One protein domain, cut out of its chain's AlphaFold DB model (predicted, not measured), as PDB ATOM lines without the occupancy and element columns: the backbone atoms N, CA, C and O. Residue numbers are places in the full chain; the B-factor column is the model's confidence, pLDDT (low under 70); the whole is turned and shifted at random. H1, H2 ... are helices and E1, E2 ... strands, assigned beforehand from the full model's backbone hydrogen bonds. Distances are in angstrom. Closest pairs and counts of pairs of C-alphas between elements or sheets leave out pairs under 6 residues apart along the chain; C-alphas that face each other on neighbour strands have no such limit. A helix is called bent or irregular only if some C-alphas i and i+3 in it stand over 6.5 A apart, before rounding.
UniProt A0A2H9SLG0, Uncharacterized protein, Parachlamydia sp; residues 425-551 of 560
ATOM      1  N   LEU A 425     263.930 275.608 321.840       94.38
ATOM      2  CA  LEU A 425     265.013 276.518 322.201       94.38
ATOM      3  C   LEU A 425     265.571 276.186 323.593       94.38
ATOM      4  O   LEU A 425     264.801 275.825 324.482       94.38
ATOM      5  N   PRO A 426     266.887 276.359 323.802       93.38
ATOM      6  CA  PRO A 426     267.479 276.196 325.116       93.38
ATOM      7  C   PRO A 426     267.146 277.431 325.979       93.38
ATOM      8  O   PRO A 426     266.603 278.418 325.460       93.38
ATOM      9  N   PRO A 427     267.500 277.426 327.276       92.69
ATOM     10  CA  PRO A 427     267.422 278.627 328.103       92.69
ATOM     11  C   PRO A 427     268.135 279.806 327.418       92.69
ATOM     12  O   PRO A 427     269.282 279.688 326.986       92.69
ATOM     13  N   LEU A 428     267.452 280.944 327.262       94.44
ATOM     14  CA  LEU A 428     268.011 282.123 326.589       94.44
ATOM     15  C   LEU A 428     268.645 283.053 327.624       94.44
ATOM     16  O   LEU A 428     267.958 283.610 328.479       94.44
ATOM     17  N   ILE A 429     269.962 283.230 327.535       93.94
ATOM     18  CA  ILE A 429     270.766 283.873 328.573       93.94
ATOM     19  C   ILE A 429     271.103 285.321 328.201       93.94
ATOM     20  O   ILE A 429     271.741 285.594 327.185       93.94
ATOM     21  N   GLY A 430     270.763 286.277 329.067       91.25
ATOM     22  CA  GLY A 430     271.149 287.681 328.900       91.25
ATOM     23  C   GLY A 430     270.106 288.536 328.173       91.25
ATOM     24  O   GLY A 430     268.939 288.541 328.547       91.25
ATOM     25  N   SER A 431     270.546 289.369 327.224       92.25
ATOM     26  CA  SER A 431     269.687 290.382 326.596       92.25
ATOM     27  C   SER A 431     268.976 289.849 325.350       92.25
ATOM     28  O   SER A 431     269.533 289.075 324.576       92.25
ATOM     29  N   LYS A 432     267.764 290.357 325.082       91.56
ATOM     30  CA  LYS A 432     266.938 289.948 323.927       91.56
ATOM     31  C   LYS A 432     267.663 290.038 322.576       91.56
ATOM     32  O   LYS A 432     267.357 289.268 321.671       91.56
ATOM     33  N   ASN A 433     268.641 290.935 322.449       91.00
ATOM     34  CA  ASN A 433     269.407 291.147 321.219       91.00
ATOM     35  C   ASN A 433     270.359 289.987 320.876       91.00
ATOM     36  O   ASN A 433     270.785 289.888 319.728       91.00
ATOM     37  N   THR A 434     270.689 289.110 321.832       94.50
ATOM     38  CA  THR A 434     271.555 287.940 321.600       94.50
ATOM     39  C   THR A 434     270.768 286.639 321.445       94.50
ATOM     40  O   THR A 434     271.345 285.612 321.101       94.50
ATOM     41  N   HIS A 435     269.451 286.651 321.669       95.69
ATOM     42  CA  HIS A 435     268.645 285.427 321.712       95.69
ATOM     43  C   HIS A 435     268.587 284.694 320.365       95.69
ATOM     44  O   HIS A 435     268.609 283.468 320.336       95.69
ATOM     45  N   ALA A 436     268.540 285.422 319.245       95.25
ATOM     46  CA  ALA A 436     268.583 284.801 317.921       95.25
ATOM     47  C   ALA A 436     269.946 284.139 317.647       95.25
ATOM     48  O   ALA A 436     270.001 282.997 317.198       95.25
ATOM     49  N   ALA A 437     271.043 284.802 318.029       95.62
ATOM     50  CA  ALA A 437     272.389 284.240 317.944       95.62
ATOM     51  C   ALA A 437     272.530 282.974 318.811       95.62
ATOM     52  O   ALA A 437     273.093 281.976 318.376       95.62
ATOM     53  N   GLN A 438     271.934 282.950 320.006       97.06
ATOM     54  CA  GLN A 438     271.867 281.741 320.837       97.06
ATOM     55  C   GLN A 438     271.048 280.617 320.182       97.06
ATOM     56  O   GLN A 438     271.461 279.458 320.204       97.06
ATOM     57  N   ALA A 439     269.920 280.944 319.545       96.94
ATOM     58  CA  ALA A 439     269.115 279.978 318.798       96.94
ATOM     59  C   ALA A 439     269.860 279.391 317.584       96.94
ATOM     60  O   ALA A 439     269.628 278.231 317.225       96.94
ATOM     61  N   MET A 440     270.742 280.168 316.947       96.50
ATOM     62  CA  MET A 440     271.657 279.682 315.912       96.50
ATOM     63  C   MET A 440     272.767 278.809 316.506       96.50
ATOM     64  O   MET A 440     272.998 277.705 316.016       96.50
ATOM     65  N   LEU A 441     273.399 279.249 317.600       97.50
ATOM     66  CA  LEU A 441     274.434 278.485 318.300       97.50
ATOM     67  C   LEU A 441     273.935 277.089 318.695       97.50
ATOM     68  O   LEU A 441     274.644 276.109 318.496       97.50
ATOM     69  N   GLN A 442     272.692 276.973 319.170       97.50
ATOM     70  CA  GLN A 442     272.083 275.674 319.466       97.50
ATOM     71  C   GLN A 442     272.070 274.742 318.241       97.50
ATOM     72  O   GLN A 442     272.435 273.575 318.356       97.50
ATOM     73  N   ILE A 443     271.666 275.243 317.068       97.12
ATOM     74  CA  ILE A 443     271.632 274.447 315.828       97.12
ATOM     75  C   ILE A 443     273.040 273.983 315.454       97.12
ATOM     76  O   ILE A 443     273.222 272.831 315.068       97.12
ATOM     77  N   LEU A 444     274.033 274.867 315.577       97.25
ATOM     78  CA  LEU A 444     275.432 274.546 315.293       97.25
ATOM     79  C   LEU A 444     275.980 273.471 316.239       97.25
ATOM     80  O   LEU A 444     276.701 272.576 315.808       97.25
ATOM     81  N   ILE A 445     275.593 273.505 317.513       98.00
ATOM     82  CA  ILE A 445     275.958 272.458 318.470       98.00
ATOM     83  C   ILE A 445     275.271 271.138 318.136       98.00
ATOM     84  O   ILE A 445     275.937 270.109 318.114       98.00
ATOM     85  N   LEU A 446     273.969 271.139 317.839       98.00
ATOM     86  CA  LEU A 446     273.253 269.918 317.448       98.00
ATOM     87  C   LEU A 446     273.806 269.319 316.146       98.00
ATOM     88  O   LEU A 446     273.845 268.097 315.983       98.00
ATOM     89  N   GLU A 447     274.282 270.157 315.226       97.62
ATOM     90  CA  GLU A 447     275.036 269.697 314.063       97.62
ATOM     91  C   GLU A 447     276.361 269.048 314.474       97.62
ATOM     92  O   GLU A 447     276.710 268.005 313.923       97.62
ATOM     93  N   GLU A 448     277.077 269.601 315.452       97.94
ATOM     94  CA  GLU A 448     278.317 269.011 315.956       97.94
ATOM     95  C   GLU A 448     278.079 267.671 316.668       97.94
ATOM     96  O   GLU A 448     278.815 266.712 316.436       97.94
ATOM     97  N   PHE A 449     276.979 267.541 317.414       97.94
ATOM     98  CA  PHE A 449     276.495 266.252 317.914       97.94
ATOM     99  C   PHE A 449     276.240 265.251 316.779       97.94
ATOM    100  O   PHE A 449     276.626 264.086 316.873       97.94
ATOM    101  N   SER A 450     275.635 265.689 315.673       96.44
ATOM    102  CA  SER A 450     275.442 264.839 314.492       96.44
ATOM    103  C   SER A 450     276.779 264.464 313.826       96.44
ATOM    104  O   SER A 450     276.974 263.310 313.420       96.44
ATOM    105  N   ASN A 451     277.743 265.393 313.771       95.81
ATOM    106  CA  ASN A 451     279.092 265.174 313.230       95.81
ATOM    107  C   ASN A 451     279.896 264.158 314.044       95.81
ATOM    108  O   ASN A 451     280.585 263.328 313.448       95.81
ATOM    109  N   GLN A 452     279.773 264.202 315.369       96.88
ATOM    110  CA  GLN A 452     280.449 263.317 316.320       96.88
ATOM    111  C   GLN A 452     279.536 262.183 316.830       96.88
ATOM    112  O   GLN A 452     279.782 261.615 317.891       96.88
ATOM    113  N   SER A 453     278.474 261.838 316.093       96.38
ATOM    114  CA  SER A 453     277.497 260.819 316.517       96.38
ATOM    115  C   SER A 453     278.113 259.432 316.736       96.38
ATOM    116  O   SER A 453     277.665 258.692 317.604       96.38
ATOM    117  N   ASP A 454     279.164 259.079 315.996       95.19
ATOM    118  CA  ASP A 454     279.959 257.869 316.227       95.19
ATOM    119  C   ASP A 454     280.692 257.904 317.573       95.19
ATOM    120  O   ASP A 454     280.665 256.911 318.303       95.19
ATOM    121  N   LYS A 455     281.283 259.051 317.941       95.06
ATOM    122  CA  LYS A 455     281.870 259.239 319.273       95.06
ATOM    123  C   LYS A 455     280.789 259.117 320.349       95.06
ATOM    124  O   LYS A 455     280.937 258.262 321.217       95.06
ATOM    125  N   LEU A 456     279.670 259.835 320.209       96.44
ATOM    126  CA  LEU A 456     278.530 259.761 321.131       96.44
ATOM    127  C   LEU A 456     278.060 258.314 321.349       96.44
ATOM    128  O   LEU A 456     277.906 257.883 322.483       96.44
ATOM    129  N   ALA A 457     277.917 257.529 320.280       95.50
ATOM    130  CA  ALA A 457     277.500 256.129 320.367       95.50
ATOM    131  C   ALA A 457     278.516 255.204 321.064       95.50
ATOM    132  O   ALA A 457     278.133 254.137 321.544       95.50
ATOM    133  N   SER A 458     279.802 255.564 321.059       95.25
ATOM    134  CA  SER A 458     280.892 254.732 321.588       95.25
ATOM    135  C   SER A 458     281.325 255.110 323.005       95.25
ATOM    136  O   SER A 458     281.614 254.216 323.798       95.25
ATOM    137  N   SER A 459     281.361 256.404 323.332       93.56
ATOM    138  CA  SER A 459     281.805 256.927 324.630       93.56
ATOM    139  C   SER A 459     280.684 257.568 325.447       93.56
ATOM    140  O   SER A 459     280.921 257.965 326.581       93.56
ATOM    141  N   GLY A 460     279.478 257.697 324.887       95.25
ATOM    142  CA  GLY A 460     278.345 258.363 325.529       95.25
ATOM    143  C   GLY A 460     278.401 259.891 325.484       95.25
ATOM    144  O   GLY A 460     277.493 260.526 326.000       95.25
ATOM    145  N   SER A 461     279.427 260.498 324.871       97.06
ATOM    146  CA  SER A 461     279.667 261.951 324.877       97.06
ATOM    147  C   SER A 461     280.323 262.456 323.584       97.06
ATOM    148  O   SER A 461     280.910 261.684 322.822       97.06
ATOM    149  N   ILE A 462     280.248 263.766 323.327       97.88
ATOM    150  CA  ILE A 462     281.018 264.443 322.266       97.88
ATOM    151  C   ILE A 462     282.076 265.370 322.863       97.88
ATOM    152  O   ILE A 462     281.931 265.823 323.995       97.88
ATOM    153  N   LEU A 463     283.127 265.691 322.102       97.62
ATOM    154  CA  LEU A 463     284.156 266.638 322.537       97.62
ATOM    155  C   LEU A 463     283.847 268.047 322.015       97.62
ATOM    156  O   LEU A 463     283.816 268.269 320.803       97.62
ATOM    157  N   LEU A 464     283.675 269.007 322.921       97.31
ATOM    158  CA  LEU A 464     283.497 270.425 322.600       97.31
ATOM    159  C   LEU A 464     284.437 271.277 323.466       97.31
ATOM    160  O   LEU A 464     284.003 271.859 324.464       97.31
ATOM    161  N   PRO A 465     285.725 271.391 323.092       96.88
ATOM    162  CA  PRO A 465     286.653 272.244 323.819       96.88
ATOM    163  C   PRO A 465     286.252 273.715 323.667       96.88
ATOM    164  O   PRO A 465     285.566 274.105 322.715       96.88
ATOM    165  N   ILE A 466     286.729 274.572 324.573       96.88
ATOM    166  CA  ILE A 466     286.378 276.003 324.572       96.88
ATOM    167  C   ILE A 466     286.713 276.715 323.247       96.88
ATOM    168  O   ILE A 466     286.010 277.639 322.838       96.88
ATOM    169  N   SER A 467     287.757 276.272 322.539       96.81
ATOM    170  CA  SER A 467     288.116 276.784 321.211       96.81
ATOM    171  C   SER A 467     287.013 276.528 320.183       96.81
ATOM    172  O   SER A 467     286.655 277.438 319.437       96.81
ATOM    173  N   LYS A 468     286.413 275.331 320.199       97.69
ATOM    174  CA  LYS A 468     285.294 274.979 319.321       97.69
ATOM    175  C   LYS A 468     284.043 275.773 319.679       97.69
ATOM    176  O   LYS A 468     283.387 276.302 318.791       97.69
ATOM    177  N   TRP A 469     283.751 275.947 320.966       97.62
ATOM    178  CA  TRP A 469     282.658 276.819 321.409       97.62
ATOM    179  C   TRP A 469     282.795 278.253 320.889       97.62
ATOM    180  O   TRP A 469     281.822 278.820 320.396       97.62
ATOM    181  N   LYS A 470     284.000 278.833 320.954       97.50
ATOM    182  CA  LYS A 470     284.276 280.179 320.423       97.50
ATOM    183  C   LYS A 470     284.114 280.251 318.903       97.50
ATOM    184  O   LYS A 470     283.577 281.240 318.409       97.50
ATOM    185  N   GLU A 471     284.530 279.212 318.178       96.69
ATOM    186  CA  GLU A 471     284.317 279.088 316.729       96.69
ATOM    187  C   GLU A 471     282.817 279.076 316.384       96.69
ATOM    188  O   GLU A 471     282.367 279.871 315.560       96.69
ATOM    189  N   LEU A 472     282.027 278.229 317.056       96.62
ATOM    190  CA  LEU A 472     280.583 278.128 316.819       96.62
ATOM    191  C   LEU A 472     279.840 279.410 317.228       96.62
ATOM    192  O   LEU A 472     278.930 279.847 316.530       96.62
ATOM    193  N   ALA A 473     280.241 280.051 318.330       96.19
ATOM    194  CA  ALA A 473     279.679 281.331 318.753       96.19
ATOM    195  C   ALA A 473     279.950 282.438 317.726       96.19
ATOM    196  O   ALA A 473     279.046 283.206 317.400       96.19
ATOM    197  N   HIS A 474     281.159 282.481 317.163       94.38
ATOM    198  CA  HIS A 474     281.485 283.417 316.094       94.38
ATOM    199  C   HIS A 474     280.609 283.189 314.852       94.38
ATOM    200  O   HIS A 474     280.007 284.142 314.362       94.38
ATOM    201  N   GLN A 475     280.449 281.934 314.412       92.00
ATOM    202  CA  GLN A 475     279.548 281.578 313.302       92.00
ATOM    203  C   GLN A 475     278.086 281.965 313.573       92.00
ATOM    204  O   GLN A 475     277.353 282.324 312.656       92.00
ATOM    205  N   ALA A 476     277.654 281.923 314.834       93.88
ATOM    206  CA  ALA A 476     276.320 282.346 315.249       93.88
ATOM    207  C   ALA A 476     276.159 283.873 315.398       93.88
ATOM    208  O   ALA A 476     275.090 284.330 315.804       93.88
ATOM    209  N   ASN A 477     277.201 284.663 315.107       93.00
ATOM    210  CA  ASN A 477     277.270 286.105 315.365       93.00
ATOM    211  C   ASN A 477     277.004 286.461 316.844       93.00
ATOM    212  O   ASN A 477     276.287 287.406 317.188       93.00
ATOM    213  N   LEU A 478     277.571 285.652 317.738       94.06
ATOM    214  CA  LEU A 478     277.539 285.843 319.177       94.06
ATOM    215  C   LEU A 478     278.931 286.262 319.666       94.06
ATOM    216  O   LEU A 478     279.931 285.597 319.390       94.06
ATOM    217  N   ALA A 479     279.004 287.352 320.433       93.31
ATOM    218  CA  ALA A 479     280.276 287.807 320.984       93.31
ATOM    219  C   ALA A 479     280.879 286.750 321.925       93.31
ATOM    220  O   ALA A 479     280.194 286.203 322.792       93.31
ATOM    221  N   GLN A 480     282.183 286.495 321.775       92.19
ATOM    222  CA  GLN A 480     282.883 285.431 322.506       92.19
ATOM    223  C   GLN A 480     282.823 285.600 324.031       92.19
ATOM    224  O   GLN A 480     282.892 284.612 324.756       92.19
ATOM    225  N   SER A 481     282.633 286.828 324.523       93.31
ATOM    226  CA  SER A 481     282.441 287.125 325.947       93.31
ATOM    227  C   SER A 481     281.187 286.481 326.551       93.31
ATOM    228  O   SER A 481     281.119 286.316 327.764       93.31
ATOM    229  N   TYR A 482     280.201 286.087 325.738       94.56
ATOM    230  CA  TYR A 482     279.002 285.394 326.214       94.56
ATOM    231  C   TYR A 482     279.173 283.877 326.333       94.56
ATOM    232  O   TYR A 482     278.323 283.238 326.949       94.56
ATOM    233  N   VAL A 483     280.233 283.293 325.760       95.62
ATOM    234  CA  VAL A 483     280.381 281.832 325.629       95.62
ATOM    235  C   VAL A 483     280.337 281.135 326.983       95.62
ATOM    236  O   VAL A 483     279.516 280.247 327.177       95.62
ATOM    237  N   GLU A 484     281.162 281.557 327.939       95.50
ATOM    238  CA  GLU A 484     281.219 280.921 329.264       95.50
ATOM    239  C   GLU A 484     279.891 281.045 330.015       95.50
ATOM    240  O   GLU A 484     279.411 280.076 330.599       95.50
ATOM    241  N   LYS A 485     279.250 282.216 329.920       95.31
ATOM    242  CA  LYS A 485     277.941 282.470 330.529       95.31
ATOM    243  C   LYS A 485     276.848 281.572 329.940       95.31
ATOM    244  O   LYS A 485     275.973 281.116 330.669       95.31
ATOM    245  N   ILE A 486     276.886 281.335 328.630       96.12
ATOM    246  CA  ILE A 486     275.941 280.447 327.947       96.12
ATOM    247  C   ILE A 486     276.205 278.992 328.304       96.12
ATOM    248  O   ILE A 486     275.249 278.283 328.580       96.12
ATOM    249  N   ILE A 487     277.469 278.558 328.347       96.50
ATOM    250  CA  ILE A 487     277.809 277.196 328.773       96.50
ATOM    251  C   ILE A 487     277.228 276.943 330.165       96.50
ATOM    252  O   ILE A 487     276.477 275.988 330.312       96.50
ATOM    253  N   ALA A 488     277.487 277.830 331.133       94.75
ATOM    254  CA  ALA A 488     276.942 277.708 332.486       94.75
ATOM    255  C   ALA A 488     275.405 277.617 332.481       94.75
ATOM    256  O   ALA A 488     274.841 276.647 332.980       94.75
ATOM    257  N   GLY A 489     274.729 278.560 331.814       94.56
ATOM    258  CA  GLY A 489     273.264 278.581 331.742       94.56
ATOM    259  C   GLY A 489     272.632 277.440 330.936       94.56
ATOM    260  O   GLY A 489     271.434 277.212 331.045       94.56
ATOM    261  N   TRP A 490     273.397 276.730 330.104       96.56
ATOM    262  CA  TRP A 490     272.917 275.557 329.366       96.56
ATOM    263  C   TRP A 490     273.233 274.244 330.073       96.56
ATOM    264  O   TRP A 490     272.623 273.237 329.722       96.56
ATOM    265  N   THR A 491     274.149 274.238 331.046       96.00
ATOM    266  CA  THR A 491     274.525 273.045 331.820       96.00
ATOM    267  C   THR A 491     273.874 272.954 333.195       96.00
ATOM    268  O   THR A 491     273.963 271.912 333.838       96.00
ATOM    269  N   GLU A 492     273.236 274.026 333.653       91.44
ATOM    270  CA  GLU A 492     272.580 274.102 334.956       91.44
ATOM    271  C   GLU A 492     271.055 274.089 334.789       91.44
ATOM    272  O   GLU A 492     270.508 274.740 333.898       91.44
ATOM    273  N   ASP A 493     270.366 273.325 335.640       87.44
ATOM    274  CA  ASP A 493     268.916 273.446 335.797       87.44
ATOM    275  C   ASP A 493     268.614 274.770 336.518       87.44
ATOM    276  O   ASP A 493     269.254 275.086 337.524       87.44
ATOM    277  N   ASP A 494     267.607 275.514 336.059       80.56
ATOM    278  CA  ASP A 494     267.071 276.661 336.791       80.56
ATOM    279  C   ASP A 494     265.599 276.444 337.194       80.56
ATOM    280  O   ASP A 494     265.008 275.381 336.983       80.56
ATOM    281  N   LEU A 495     264.999 277.450 337.836       78.12
ATOM    282  CA  LEU A 495     263.608 277.401 338.307       78.12
ATOM    283  C   LEU A 495     262.576 277.242 337.176       78.12
ATOM    284  O   LEU A 495     261.461 276.793 337.440       78.12
ATOM    285  N   PHE A 496     262.911 277.628 335.943       80.81
ATOM    286  CA  PHE A 496     261.964 277.747 334.830       80.81
ATOM    287  C   PHE A 496     262.311 276.858 333.631       80.81
ATOM    288  O   PHE A 496     261.495 276.702 332.722       80.81
ATOM    289  N   SER A 497     263.509 276.289 333.600       81.88
ATOM    290  CA  SER A 497     264.073 275.623 332.445       81.88
ATOM    291  C   SER A 497     265.069 274.539 332.848       81.88
ATOM    292  O   SER A 497     265.809 274.636 333.825       81.88
ATOM    293  N   LYS A 498     265.034 273.448 332.085       89.12
ATOM    294  CA  LYS A 498     265.942 272.316 332.249       89.12
ATOM    295  C   LYS A 498     267.224 272.551 331.470       89.12
ATOM    296  O   LYS A 498     267.179 273.132 330.381       89.12
ATOM    297  N   ALA A 499     268.330 272.036 331.998       93.00
ATOM    298  CA  ALA A 499     269.622 272.075 331.342       93.00
ATOM    299  C   ALA A 499     269.516 271.496 329.924       93.00
ATOM    300  O   ALA A 499     268.947 270.423 329.691       93.00
ATOM    301  N   PHE A 500     270.063 272.229 328.959       96.44
ATOM    302  CA  PHE A 500     270.154 271.780 327.575       96.44
ATOM    303  C   PHE A 500     271.273 270.745 327.397       96.44
ATOM    304  O   PHE A 500     271.128 269.811 326.609       96.44
ATOM    305  N   LEU A 501     272.364 270.884 328.152       97.12
ATOM    306  CA  LEU A 501     273.556 270.043 328.091       97.12
ATOM    307  C   LEU A 501     273.906 269.485 329.472       97.12
ATOM    308  O   LEU A 501     273.576 270.075 330.493       97.12
ATOM    309  N   GLN A 502     274.653 268.388 329.500       96.38
ATOM    310  CA  GLN A 502     275.454 267.998 330.661       96.38
ATOM    311  C   GLN A 502     276.929 268.060 330.271       96.38
ATOM    312  O   GLN A 502     277.275 267.846 329.108       96.38
ATOM    313  N   LYS A 503     277.791 268.388 331.235       95.50
ATOM    314  CA  LYS A 503     279.214 268.645 331.003       95.50
ATOM    315  C   LYS A 503     280.081 267.837 331.962       95.50
ATOM    316  O   LYS A 503     279.870 267.881 333.171       95.50
ATOM    317  N   GLN A 504     281.116 267.201 331.422       94.69
ATOM    318  CA  GLN A 504     282.209 266.589 332.173       94.69
ATOM    319  C   GLN A 504     283.544 266.983 331.524       94.69
ATOM    320  O   GLN A 504     283.975 266.403 330.531       94.69
ATOM    321  N   GLY A 505     284.203 268.016 332.060       94.12
ATOM    322  CA  GLY A 505     285.382 268.605 331.414       94.12
ATOM    323  C   GLY A 505     285.023 269.232 330.062       94.12
ATOM    324  O   GLY A 505     284.167 270.114 330.010       94.12
ATOM    325  N   ASP A 506     285.658 268.766 328.985       96.00
ATOM    326  CA  ASP A 506     285.347 269.161 327.599       96.00
ATOM    327  C   ASP A 506     284.353 268.210 326.910       96.00
ATOM    328  O   ASP A 506     284.060 268.368 325.720       96.00
ATOM    329  N   GLU A 507     283.843 267.214 327.633       97.25
ATOM    330  CA  GLU A 507     282.866 266.265 327.116       97.25
ATOM    331  C   GLU A 507     281.439 266.700 327.439       97.25
ATOM    332  O   GLU A 507     281.140 267.124 328.559       97.25
ATOM    333  N   TYR A 508     280.559 266.596 326.441       98.12
ATOM    334  CA  TYR A 508     279.175 267.046 326.541       98.12
ATOM    335  C   TYR A 508     278.191 265.980 326.066       98.12
ATOM    336  O   TYR A 508     278.431 265.269 325.085       98.12
ATOM    337  N   THR A 509     277.046 265.938 326.738       97.62
ATOM    338  CA  THR A 509     275.838 265.202 326.343       97.62
ATOM    339  C   THR A 509     274.648 266.157 326.332       97.62
ATOM    340  O   THR A 509     274.740 267.278 326.839       97.62
ATOM    341  N   LEU A 510     273.526 265.754 325.730       97.12
ATOM    342  CA  LEU A 510     272.280 266.508 325.880       97.12
ATOM    343  C   LEU A 510     271.661 266.223 327.253       97.12
ATOM    344  O   LEU A 510     271.798 265.122 327.788       97.12
ATOM    345  N   GLY A 511     270.954 267.210 327.806       95.38
ATOM    346  CA  GLY A 511     270.255 267.078 329.083       95.38
ATOM    347  C   GLY A 511     269.212 265.945 329.085       95.38
ATOM    348  O   GLY A 511     268.705 265.572 328.023       95.38
ATOM    349  N   PRO A 512     268.815 265.408 330.258       92.00
ATOM    350  CA  PRO A 512     267.889 264.269 330.348       92.00
ATOM    351  C   PRO A 512     266.525 264.490 329.671       92.00
ATOM    352  O   PRO A 512     265.923 263.549 329.149       92.00
ATOM    353  N   SER A 513     266.050 265.740 329.628       91.00
ATOM    354  CA  SER A 513     264.826 266.141 328.914       91.00
ATOM    355  C   SER A 513     264.911 265.935 327.395       91.00
ATOM    356  O   SER A 513     263.880 265.878 326.730       91.00
ATOM    357  N   TYR A 514     266.118 265.764 326.851       93.19
ATOM    358  CA  TYR A 514     266.404 265.528 325.436       93.19
ATOM    359  C   TYR A 514     266.820 264.074 325.147       93.19
ATOM    360  O   TYR A 514     267.385 263.797 324.092       93.19
ATOM    361  N   SER A 515     266.521 263.125 326.040       91.19
ATOM    362  CA  SER A 515     266.903 261.705 325.903       91.19
ATOM    363  C   SER A 515     266.518 261.070 324.559       91.19
ATOM    364  O   SER A 515     267.315 260.335 323.982       91.19
ATOM    365  N   LEU A 516     265.347 261.397 323.999       90.62
ATOM    366  CA  LEU A 516     264.948 260.934 322.661       90.62
ATOM    367  C   LEU A 516     265.911 261.416 321.564       90.62
ATOM    368  O   LEU A 516     266.222 260.673 320.636       90.62
ATOM    369  N   VAL A 517     266.409 262.649 321.677       94.81
ATOM    370  CA  VAL A 517     267.380 263.230 320.741       94.81
ATOM    371  C   VAL A 517     268.743 262.556 320.901       94.81
ATOM    372  O   VAL A 517     269.373 262.226 319.897       94.81
ATOM    373  N   THR A 518     269.171 262.293 322.138       94.94
ATOM    374  CA  THR A 518     270.395 261.530 322.430       94.94
ATOM    375  C   THR A 518     270.326 260.134 321.815       94.94
ATOM    376  O   THR A 518     271.191 259.780 321.020       94.94
ATOM    377  N   ASN A 519     269.250 259.387 322.079       92.38
ATOM    378  CA  ASN A 519     269.042 258.040 321.540       92.38
ATOM    379  C   ASN A 519     269.039 258.032 320.005       92.38
ATOM    380  O   ASN A 519     269.627 257.149 319.379       92.38
ATOM    381  N   PHE A 520     268.405 259.035 319.388       94.00
ATOM    382  CA  PHE A 520     268.406 259.218 317.939       94.00
ATOM    383  C   PHE A 520     269.824 259.425 317.380       94.00
ATOM    384  O   PHE A 520     270.212 258.785 316.398       94.00
ATOM    385  N   LEU A 521     270.618 260.296 318.008       95.50
ATOM    386  CA  LEU A 521     271.994 260.576 317.592       95.50
ATOM    387  C   LEU A 521     272.918 259.371 317.812       95.50
ATOM    388  O   LEU A 521     273.725 259.062 316.935       95.50
ATOM    389  N   GLU A 522     272.776 258.657 318.928       94.62
ATOM    390  CA  GLU A 522     273.502 257.412 319.193       94.62
ATOM    391  C   GLU A 522     273.161 256.329 318.169       94.62
ATOM    392  O   GLU A 522     274.055 255.655 317.657       94.62
ATOM    393  N   TYR A 523     271.879 256.166 317.828       91.88
ATOM    394  CA  TYR A 523     271.453 255.233 316.787       91.88
ATOM    395  C   TYR A 523     272.093 255.582 315.437       91.88
ATOM    396  O   TYR A 523     272.684 254.712 314.792       91.88
ATOM    397  N   GLN A 524     272.067 256.861 315.043       91.69
ATOM    398  CA  GLN A 524     272.761 257.335 313.843       91.69
ATOM    399  C   GLN A 524     274.273 257.029 313.899       91.69
ATOM    400  O   GLN A 524     274.864 256.615 312.897       91.69
ATOM    401  N   GLY A 525     274.898 257.183 315.068       93.69
ATOM    402  CA  GLY A 525     276.301 256.846 315.311       93.69
ATOM    403  C   GLY A 525     276.617 255.362 315.143       93.69
ATOM    404  O   GLY A 525     277.566 255.009 314.441       93.69
ATOM    405  N   LYS A 526     275.786 254.479 315.713       93.12
ATOM    406  CA  LYS A 526     275.903 253.017 315.564       93.12
ATOM    407  C   LYS A 526     275.833 252.610 314.093       93.12
ATOM    408  O   LYS A 526     276.731 251.921 313.608       93.12
ATOM    409  N   GLN A 527     274.856 253.145 313.355       89.75
ATOM    410  CA  GLN A 527     274.720 252.915 311.913       89.75
ATOM    411  C   GLN A 527     275.958 253.377 311.125       89.75
ATOM    412  O   GLN A 527     276.389 252.714 310.179       89.75
ATOM    413  N   ARG A 528     276.590 254.486 311.526       89.06
ATOM    414  CA  ARG A 528     277.830 254.973 310.902       89.06
ATOM    415  C   ARG A 528     279.021 254.053 311.173       89.06
ATOM    416  O   ARG A 528     279.796 253.785 310.253       89.06
ATOM    417  N   ILE A 529     279.171 253.565 312.402       90.56
ATOM    418  CA  ILE A 529     280.233 252.616 312.769       90.56
ATOM    419  C   ILE A 529     280.069 251.313 311.971       90.56
ATOM    420  O   ILE A 529     281.037 250.815 311.391       90.56
ATOM    421  N   GLU A 530     278.847 250.785 311.892       88.88
ATOM    422  CA  GLU A 530     278.511 249.587 311.113       88.88
ATOM    423  C   GLU A 530     278.775 249.786 309.615       88.88
ATOM    424  O   GLU A 530     279.465 248.976 308.990       88.88
ATOM    425  N   GLY A 531     278.307 250.903 309.051       84.19
ATOM    426  CA  GLY A 531     278.521 251.257 307.648       84.19
ATOM    427  C   GLY A 531     280.001 251.419 307.290       84.19
ATOM    428  O   GLY A 531     280.431 250.949 306.238       84.19
ATOM    429  N   SER A 532     280.805 252.010 308.180       83.31
ATOM    430  CA  SER A 532     282.258 252.134 308.003       83.31
ATOM    431  C   SER A 532     282.943 250.762 307.947       83.31
ATOM    432  O   SER A 532     283.710 250.481 307.020       83.31
ATOM    433  N   LYS A 533     282.591 249.848 308.867       83.50
ATOM    434  CA  LYS A 533     283.092 248.461 308.861       83.50
ATOM    435  C   LYS A 533     282.694 247.718 307.580       83.50
ATOM    436  O   LYS A 533     283.522 247.020 306.991       83.50
ATOM    437  N   GLY A 534     281.448 247.873 307.127       78.19
ATOM    438  CA  GLY A 534     280.963 247.283 305.873       78.19
ATOM    439  C   GLY A 534     281.671 247.839 304.631       78.19
ATOM    440  O   GLY A 534     282.020 247.084 303.718       78.19
ATOM    441  N   GLY A 535     281.948 249.145 304.620       76.81
ATOM    442  CA  GLY A 535     282.706 249.823 303.571       76.81
ATOM    443  C   GLY A 535     284.149 249.328 303.472       76.81
ATOM    444  O   GLY A 535     284.608 249.026 302.370       76.81
ATOM    445  N   TYR A 536     284.831 249.162 304.611       76.94
ATOM    446  CA  TYR A 536     286.189 248.609 304.660       76.94
ATOM    447  C   TYR A 536     286.243 247.196 304.063       76.94
ATOM    448  O   TYR A 536     287.003 246.958 303.124       76.94
ATOM    449  N   LYS A 537     285.353 246.297 304.510       80.12
ATOM    450  CA  LYS A 537     285.243 244.928 303.970       80.12
ATOM    451  C   LYS A 537     284.983 244.916 302.460       80.12
ATOM    452  O   LYS A 537     285.589 244.150 301.718       80.12
ATOM    453  N   SER A 538     284.100 245.793 301.985       76.06
ATOM    454  CA  SER A 538     283.779 245.901 300.555       76.06
ATOM    455  C   SER A 538     284.957 246.429 299.728       76.06
ATOM    456  O   SER A 538     285.171 245.989 298.597       76.06
ATOM    457  N   ALA A 539     285.723 247.381 300.269       80.31
ATOM    458  CA  ALA A 539     286.912 247.927 299.620       80.31
ATOM    459  C   ALA A 539     288.044 246.892 299.541       80.31
ATOM    460  O   ALA A 539     288.700 246.782 298.505       80.31
ATOM    461  N   GLU A 540     288.236 246.108 300.601       83.44
ATOM    462  CA  GLU A 540     289.187 244.997 300.652       83.44
ATOM    463  C   GLU A 540     288.845 243.924 299.609       83.44
ATOM    464  O   GLU A 540     289.673 243.608 298.755       83.44
ATOM    465  N   LEU A 541     287.581 243.494 299.547       86.69
ATOM    466  CA  LEU A 541     287.111 242.527 298.550       86.69
ATOM    467  C   LEU A 541     287.279 243.038 297.105       86.69
ATOM    468  O   LEU A 541     287.660 242.285 296.208       86.69
ATOM    469  N   LYS A 542     287.058 244.339 296.857       85.69
ATOM    470  CA  LYS A 542     287.341 244.956 295.546       85.69
ATOM    471  C   LYS A 542     288.833 244.944 295.208       85.69
ATOM    472  O   LYS A 542     289.173 244.659 294.059       85.69
ATOM    473  N   LYS A 543     289.713 245.236 296.173       88.50
ATOM    474  CA  LYS A 543     291.173 245.161 295.985       88.50
ATOM    475  C   LYS A 543     291.612 243.733 295.663       88.50
ATOM    476  O   LYS A 543     292.359 243.540 294.707       88.50
ATOM    477  N   GLU A 544     291.100 242.739 296.384       88.81
ATOM    478  CA  GLU A 544     291.386 241.325 296.116       88.81
ATOM    479  C   GLU A 544     290.919 240.890 294.723       88.81
ATOM    480  O   GLU A 544     291.662 240.246 293.979       88.81
ATOM    481  N   LEU A 545     289.700 241.269 294.325       88.38
ATOM    482  CA  LEU A 545     289.176 240.971 292.991       88.38
ATOM    483  C   LEU A 545     289.995 241.651 291.886       88.38
ATOM    484  O   LEU A 545     290.247 241.033 290.849       88.38
ATOM    485  N   ALA A 546     290.434 242.894 292.097       86.25
ATOM    486  CA  ALA A 546     291.314 243.597 291.168       86.25
ATOM    487  C   ALA A 546     292.681 242.900 291.050       86.25
ATOM    488  O   ALA A 546     293.144 242.653 289.935       86.25
ATOM    489  N   ALA A 547     293.276 242.488 292.174       87.12
ATOM    490  CA  ALA A 547     294.531 241.739 292.199       87.12
ATOM    491  C   ALA A 547     294.412 240.383 291.473       87.12
ATOM    492  O   ALA A 547     295.276 240.035 290.667       87.12
ATOM    493  N   ARG A 548     293.305 239.651 291.673       86.75
ATOM    494  CA  ARG A 548     293.010 238.392 290.956       86.75
ATOM    495  C   ARG A 548     292.813 238.594 289.452       86.75
ATOM    496  O   ARG A 548     293.209 237.740 288.662       86.75
ATOM    497  N   LYS A 549     292.189 239.699 289.029       86.81
ATOM    498  CA  LYS A 549     292.059 240.034 287.601       86.81
ATOM    499  C   LYS A 549     293.421 240.345 286.979       86.81
ATOM    500  O   LYS A 549     293.707 239.853 285.890       86.81
ATOM    501  N   TYR A 550     294.269 241.090 287.686       84.62
ATOM    502  CA  TYR A 550     295.617 241.423 287.231       84.62
ATOM    503  C   TYR A 550     296.516 240.180 287.101       84.62
ATOM    504  O   TYR A 550     297.174 240.001 286.078       84.62
ATOM    505  N   SER A 551     296.485 239.261 288.075       80.38
ATOM    506  CA  SER A 551     297.258 238.011 288.000       80.38
ATOM    507  C   SER A 551     296.796 237.087 286.862       80.38
ATOM    508  O   SER A 551     297.625 236.479 286.178       80.38
TER     509      SER A 551
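Overview. This is residues 425 to 551 of the 560 residues of an uncharacterized protein of Parachlamydia sp (UniProt A0A2H9SLG0). The small hairpin E1 E2, helices H1 to H4 and the first part of the long helix H5 make a compact head, from which residues 531 to 551 of H5 stick out as one arm. This arm makes much of the length. The printed part has 127 residues, with five named helices and two named strands in the order H1 H2 H3 H4 E1 E2 H5, the sheet antiparallel, the class mostly helix. The whole is loose, with a radius of gyration of the C-alphas of 19.4 A and spans of 70 by 27 by 23 A.

Along the chain. Find C-alpha 501 at (273.556, 270.043, 328.091), where E1, residues 501 to 504, begins; E2 is residues 507 to 510. H5, residues 512 to 551, then runs 57.8 A to C-alpha 551 at (297.258, 238.011, 288.000), with a kink of 31 degrees near residue 519. Go back to residues 432 to 451 for H1, 29.6 A long; H2 is 453 to 459, H3 466 to 475, H4 480 to 491. H1, H4 and H5 are irregular: C-alphas 433 and 436 are 7.2 A apart, 481 and 484 7.1 A, 513 and 516 8.1 A.

Arrangement. Look first at the hairpin: N 502 and O 509 are 2.9 A apart. The closest C-alphas of H4 and E1, Thr 491 and Leu 501, are 4.9 A apart. H5 touches H2, about perpendicular at 79 degrees, closest at C-alphas Gly 525 and Asp 454, 3.9 A. H3 touches H1 at a steep tilt of 61 degrees, closest at C-alphas Ala 473 and Leu 441, 6.0 A, and touches H4, closest at Lys 470 and Gln 480, 5.8 A. Every O i to N i+4 pair is within hydrogen-bond range in H2 and H3, against 13 of 16 in H1, 6 of 8 in H4 and 34 of 36 in H5.

Size, cuts and confidence. The C-alphas farthest apart, Leu 495 and Ser 551, are 72.2 A apart. The printed part has no cut, no link is long, and no printed residue is under 70 in pLDDT.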